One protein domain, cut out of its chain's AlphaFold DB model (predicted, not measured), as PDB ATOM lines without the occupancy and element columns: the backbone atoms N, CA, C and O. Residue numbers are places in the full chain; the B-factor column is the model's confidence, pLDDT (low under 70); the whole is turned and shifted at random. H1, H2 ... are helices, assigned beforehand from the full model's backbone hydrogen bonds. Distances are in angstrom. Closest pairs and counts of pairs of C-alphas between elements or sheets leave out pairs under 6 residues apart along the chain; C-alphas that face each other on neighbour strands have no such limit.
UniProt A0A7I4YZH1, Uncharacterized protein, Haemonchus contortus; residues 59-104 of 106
ATOM      1  N   GLY A  59     360.779 111.443 333.001       68.31
ATOM      2  CA  GLY A  59     359.804 112.466 333.388       68.31
ATOM      3  C   GLY A  59     359.616 113.601 332.370       68.31
ATOM      4  O   GLY A  59     358.493 114.064 332.195       68.31
ATOM      5  N   LEU A  60     360.664 114.017 331.649       81.06
ATOM      6  CA  LEU A  60     360.556 115.038 330.597       81.06
ATOM      7  C   LEU A  60     359.722 114.519 329.421       81.06
ATOM      8  O   LEU A  60     358.871 115.231 328.895       81.06
ATOM      9  N   LEU A  61     359.949 113.265 329.025       81.75
ATOM     10  CA  LEU A  61     359.235 112.646 327.912       81.75
ATOM     11  C   LEU A  61     357.745 112.484 328.240       81.75
ATOM     12  O   LEU A  61     356.893 112.841 327.428       81.75
ATOM     13  N   VAL A  62     357.428 112.043 329.460       82.81
ATOM     14  CA  VAL A  62     356.042 111.957 329.945       82.81
ATOM     15  C   VAL A  62     355.391 113.341 330.018       82.81
ATOM     16  O   VAL A  62     354.273 113.513 329.534       82.81
ATOM     17  N   ALA A  63     356.091 114.347 330.551       88.06
ATOM     18  CA  ALA A  63     355.580 115.713 330.629       88.06
ATOM     19  C   ALA A  63     355.263 116.288 329.239       88.06
ATOM     20  O   ALA A  63     354.191 116.857 329.044       88.06
ATOM     21  N   LEU A  64     356.143 116.081 328.253       89.62
ATOM     22  CA  LEU A  64     355.921 116.533 326.878       89.62
ATOM     23  C   LEU A  64     354.689 115.883 326.240       89.62
ATOM     24  O   LEU A  64     353.904 116.577 325.593       89.62
ATOM     25  N   ILE A  65     354.484 114.579 326.453       93.00
ATOM     26  CA  ILE A  65     353.298 113.870 325.954       93.00
ATOM     27  C   ILE A  65     352.026 114.446 326.589       93.00
ATOM     28  O   ILE A  65     351.074 114.760 325.875       93.00
ATOM     29  N   ILE A  66     352.013 114.642 327.912       94.62
ATOM     30  CA  ILE A  66     350.863 115.219 328.624       94.62
ATOM     31  C   ILE A  66     350.572 116.635 328.117       94.62
ATOM     32  O   ILE A  66     349.422 116.951 327.810       94.62
ATOM     33  N   CYS A  67     351.598 117.477 327.966       95.12
ATOM     34  CA  CYS A  67     351.452 118.823 327.418       95.12
ATOM     35  C   CYS A  67     350.850 118.805 326.009       95.12
ATOM     36  O   CYS A  67     349.936 119.579 325.739       95.12
ATOM     37  N   ALA A  68     351.308 117.911 325.128       95.81
ATOM     38  CA  ALA A  68     350.773 117.791 323.774       95.81
ATOM     39  C   ALA A  68     349.287 117.393 323.771       95.81
ATOM     40  O   ALA A  68     348.494 117.978 323.031       95.81
ATOM     41  N   VAL A  69     348.890 116.450 324.633       96.38
ATOM     42  CA  VAL A  69     347.487 116.023 324.772       96.38
ATOM     43  C   VAL A  69     346.617 117.160 325.306       96.38
ATOM     44  O   VAL A  69     345.582 117.467 324.715       96.38
ATOM     45  N   LEU A  70     347.040 117.820 326.387       95.56
ATOM     46  CA  LEU A  70     346.302 118.941 326.977       95.56
ATOM     47  C   LEU A  70     346.163 120.105 325.994       95.56
ATOM     48  O   LEU A  70     345.085 120.681 325.868       95.56
ATOM     49  N   PHE A  71     347.232 120.423 325.263       95.69
ATOM     50  CA  PHE A  71     347.219 121.477 324.256       95.69
ATOM     51  C   PHE A  71     346.289 121.129 323.089       95.69
ATOM     52  O   PHE A  71     345.504 121.972 322.658       95.69
ATOM     53  N   GLY A  72     346.300 119.873 322.631       94.31
ATOM     54  CA  GLY A  72     345.362 119.378 321.624       94.31
ATOM     55  C   GLY A  72     343.903 119.507 322.069       94.31
ATOM     56  O   GLY A  72     343.081 120.047 321.330       94.31
ATOM     57  N   LEU A  73     343.583 119.091 323.297       92.69
ATOM     58  CA  LEU A  73     342.235 119.228 323.860       92.69
ATOM     59  C   LEU A  73     341.808 120.694 323.995       92.69
ATOM     60  O   LEU A  73     340.669 121.033 323.677       92.69
ATOM     61  N   LEU A  74     342.720 121.567 324.423       92.25
ATOM     62  CA  LEU A  74     342.461 122.995 324.563       92.25
ATOM     63  C   LEU A  74     342.195 123.641 323.198       92.25
ATOM     64  O   LEU A  74     341.223 124.383 323.062       92.25
ATOM     65  N   ILE A  75     342.983 123.312 322.170       91.00
ATOM     66  CA  ILE A  75     342.741 123.784 320.799       91.00
ATOM     67  C   ILE A  75     341.381 123.306 320.295       91.00
ATOM     68  O   ILE A  75     340.634 124.107 319.741       91.00
ATOM     69  N   VAL A  76     341.028 122.033 320.496       88.44
ATOM     70  CA  VAL A  76     339.714 121.501 320.093       88.44
ATOM     71  C   VAL A  76     338.587 122.226 320.827       88.44
ATOM     72  O   VAL A  76     337.586 122.594 320.213       88.44
ATOM     73  N   PHE A  77     338.750 122.484 322.123       85.75
ATOM     74  CA  PHE A  77     337.771 123.223 322.912       85.75
ATOM     75  C   PHE A  77     337.605 124.664 322.413       85.75
ATOM     76  O   PHE A  77     336.479 125.107 322.185       85.75
ATOM     77  N   LEU A  78     338.710 125.375 322.167       84.38
ATOM     78  CA  LEU A  78     338.685 126.719 321.587       84.38
ATOM     79  C   LEU A  78     338.088 126.720 320.178       84.38
ATOM     80  O   LEU A  78     337.317 127.613 319.854       84.38
ATOM     81  N   TYR A  79     338.372 125.710 319.358       82.81
ATOM     82  CA  TYR A  79     337.786 125.562 318.026       82.81
ATOM     83  C   TYR A  79     336.262 125.377 318.098       82.81
ATOM     84  O   TYR A  79     335.517 126.001 317.342       82.81
ATOM     85  N   CYS A  80     335.781 124.573 319.047       74.44
ATOM     86  CA  CYS A  80     334.354 124.360 319.287       74.44
ATOM     87  C   CYS A  80     333.644 125.598 319.855       74.44
ATOM     88  O   CYS A  80     332.479 125.825 319.525       74.44
ATOM     89  N   TRP A  81     334.318 126.379 320.704       70.94
ATOM     90  CA  TRP A  81     333.751 127.583 321.314       70.94
ATOM     91  C   TRP A  81     333.783 128.757 320.328       70.94
ATOM     92  O   TRP A  81     332.750 129.338 320.004       70.94
ATOM     93  N   PHE A  82     334.969 129.101 319.826       62.62
ATOM     94  CA  PHE A  82     335.232 130.336 319.087       62.62
ATOM     95  C   PHE A  82     334.788 130.280 317.620       62.62
ATOM     96  O   PHE A  82     334.552 131.324 317.014       62.62
ATOM     97  N   TRP A  83     334.621 129.080 317.044       54.12
ATOM     98  CA  TRP A  83     334.121 128.900 315.679       54.12
ATOM     99  C   TRP A  83     332.706 128.285 315.659       54.12
ATOM    100  O   TRP A  83     332.538 127.071 315.497       54.12
ATOM    101  N   PRO A  84     331.642 129.113 315.725       54.25
ATOM    102  CA  PRO A  84     330.259 128.652 315.552       54.25
ATOM    103  C   PRO A  84     329.954 128.135 314.131       54.25
ATOM    104  O   PRO A  84     328.890 127.563 313.907       54.25
ATOM    105  N   ASN A  85     330.890 128.292 313.184       55.56
ATOM    106  CA  ASN A  85     330.795 127.814 311.802       55.56
ATOM    107  C   ASN A  85     331.507 126.473 311.545       55.56
ATOM    108  O   ASN A  85     331.575 126.047 310.391       55.56
ATOM    109  N   SER A  86     332.029 125.779 312.568       52.69
ATOM    110  CA  SER A  86     332.529 124.418 312.341       52.69
ATOM    111  C   SER A  86     331.372 123.511 311.898       52.69
ATOM    112  O   SER A  86     330.307 123.468 312.526       52.69
ATOM    113  N   LEU A  87     331.557 122.794 310.783       56.81
ATOM    114  CA  LEU A  87     330.530 121.942 310.160       56.81
ATOM    115  C   LEU A  87     329.889 120.955 311.151       56.81
ATOM    116  O   LEU A  87     328.713 120.634 311.007       56.81
ATOM    117  N   LEU A  88     330.619 120.546 312.193       56.72
ATOM    118  CA  LEU A  88     330.135 119.676 313.267       56.72
ATOM    119  C   LEU A  88     329.047 120.332 314.133       56.72
ATOM    120  O   LEU A  88     328.035 119.694 314.431       56.72
ATOM    121  N   ASN A  89     329.192 121.611 314.497       59.62
ATOM    122  CA  ASN A  89     328.176 122.321 315.283       59.62
ATOM    123  C   ASN A  89     326.936 122.646 314.424       59.62
ATOM    124  O   ASN A  89     325.792 122.542 314.876       59.62
ATOM    125  N   VAL A  90     327.150 122.938 313.134       63.03
ATOM    126  CA  VAL A  90     326.071 123.133 312.150       63.03
ATOM    127  C   VAL A  90     325.299 121.831 311.892       63.03
ATOM    128  O   VAL A  90     324.067 121.853 311.857       63.03
ATOM    129  N   GLN A  91     325.982 120.690 311.752       65.25
ATOM    130  CA  GLN A  91     325.343 119.381 311.572       65.25
ATOM    131  C   GLN A  91     324.547 118.960 312.810       65.25
ATOM    132  O   GLN A  91     323.405 118.518 312.668       65.25
ATOM    133  N   ARG A  92     325.080 119.177 314.023       64.56
ATOM    134  CA  ARG A  92     324.361 118.868 315.271       64.56
ATOM    135  C   ARG A  92     323.065 119.674 315.399       64.56
ATOM    136  O   ARG A  92     322.018 119.095 315.681       64.56
ATOM    137  N   ARG A  93     323.102 120.979 315.090       66.06
ATOM    138  CA  ARG A  93     321.896 121.830 315.050       66.06
ATOM    139  C   ARG A  93     320.898 121.394 313.975       66.06
ATOM    140  O   ARG A  93     319.695 121.458 314.208       66.06
ATOM    141  N   ARG A  94     321.363 120.957 312.797       66.75
ATOM    142  CA  ARG A  94     320.478 120.468 311.722       66.75
ATOM    143  C   ARG A  94     319.775 119.168 312.102       66.75
ATOM    144  O   ARG A  94     318.580 119.065 311.850       66.75
ATOM    145  N   ASN A  95     320.471 118.225 312.736       73.25
ATOM    146  CA  ASN A  95     319.848 116.983 313.200       73.25
ATOM    147  C   ASN A  95     318.817 117.238 314.303       73.25
ATOM    148  O   ASN A  95     317.714 116.714 314.214       73.25
ATOM    149  N   GLN A  96     319.115 118.104 315.276       74.69
ATOM    150  CA  GLN A  96     318.137 118.468 316.310       74.69
ATOM    151  C   GLN A  96     316.880 119.130 315.728       74.69
ATOM    152  O   GLN A  96     315.776 118.849 316.178       74.69
ATOM    153  N   ARG A  97     317.027 119.965 314.689       70.56
ATOM    154  CA  ARG A  97     315.881 120.572 313.992       70.56
ATOM    155  C   ARG A  97     315.049 119.575 313.183       70.56
ATOM    156  O   ARG A  97     313.870 119.833 312.996       70.56
ATOM    157  N   ARG A  98     315.644 118.492 312.671       69.38
ATOM    158  CA  ARG A  98     314.895 117.444 311.955       69.38
ATOM    159  C   ARG A  98     314.044 116.626 312.919       69.38
ATOM    160  O   ARG A  98     312.847 116.545 312.708       69.38
ATOM    161  N   VAL A  99     314.641 116.156 314.014       75.38
ATOM    162  CA  VAL A  99     313.924 115.394 315.051       75.38
ATOM    163  C   VAL A  99     312.751 116.198 315.623       75.38
ATOM    164  O   VAL A  99     311.634 115.707 315.653       75.38
ATOM    165  N   ALA A 100     312.962 117.477 315.956       73.75
ATOM    166  CA  ALA A 100     311.882 118.325 316.472       73.75
ATOM    167  C   ALA A 100     310.754 118.604 315.456       73.75
ATOM    168  O   ALA A 100     309.645 118.951 315.855       73.75
ATOM    169  N   ARG A 101     311.031 118.505 314.146       72.25
ATOM    170  CA  ARG A 101     310.012 118.676 313.101       72.25
ATOM    171  C   ARG A 101     309.145 117.427 312.966       72.25
ATOM    172  O   ARG A 101     307.936 117.575 312.859       72.25
ATOM    173  N   ASP A 102     309.754 116.245 313.015       72.25
ATOM    174  CA  ASP A 102     309.029 114.971 312.955       72.25
ATOM    175  C   ASP A 102     308.105 114.793 314.178       72.25
ATOM    176  O   ASP A 102     306.977 114.338 314.024       72.25
ATOM    177  N   ASP A 103     308.513 115.266 315.362       70.12
ATOM    178  CA  ASP A 103     307.666 115.280 316.572       70.12
ATOM    179  C   ASP A 103     306.479 116.266 316.496       70.12
ATOM    180  O   ASP A 103     305.562 116.187 317.306       70.12
ATOM    181  N   SER A 104     306.502 117.232 315.571       69.56
ATOM    182  CA  SER A 104     305.426 118.227 315.414       69.56
ATOM    183  C   SER A 104     304.364 117.807 314.389       69.56
ATOM    184  O   SER A 104     303.315 118.444 314.305       69.56
TER     185      SER A 104
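Overview. This is residues 59 to 104 of the 106 residues of an uncharacterized protein of Haemonchus contortus (UniProt A0A7I4YZH1). Going along the printed part from its first residue, you see two helices set nearly end to end as a wide, open V: the longer helix H1 makes one arm, the shorter helix H2 makes the other, and residues 83 to 86 form the corner. H2 carries on away from H1 and does not fold back along it, with the first and last printed residues at the two far tips. The printed part has 46 residues with two named helices, H1 then H2, and no named strand; the class is all helix. It is extended, with a radius of gyration of the C-alphas of 17.3 A and spans of 57 by 18 by 11 A.

Along the chain. Find C-alpha 59 at (359.804, 112.466, 333.388); from there H1, residues 59 to 82, runs 33.6 A to C-alpha 82 at (335.232, 130.336, 319.087). After the four residues of the link, look for C-alpha 87 at (330.530, 121.942, 310.160), where H2, residues 87 to 102, begins; it runs 22.8 A to C-alpha 102 at (309.029, 114.971, 312.955).

Arrangement. Look at Cys 80 and Asn 89: their C-alphas, the closest of the two helices, are 7.6 A apart. H1 and H2 are close but not clearly touching, with 1 pair of C-alphas within 8 A. Their lines stand at a steep tilt of 50 degrees, and they run the same way. In both H1 and H2, every O i to N i+4 pair is within hydrogen-bond range.

Size, cuts and confidence. The two C-alphas farthest apart are those of Gly 59 and Ser 104, at 57.6 A. The printed part has no cut, and the link from H1 to H2 is tight. Residues 59 to 79, 82 to 87 and 90 to 104 stand free. In the B-factor column you will find a mean pLDDT of the printed part of 76.4, with residue 59, residues 82 to 94, residue 98 and residue 104 under 70.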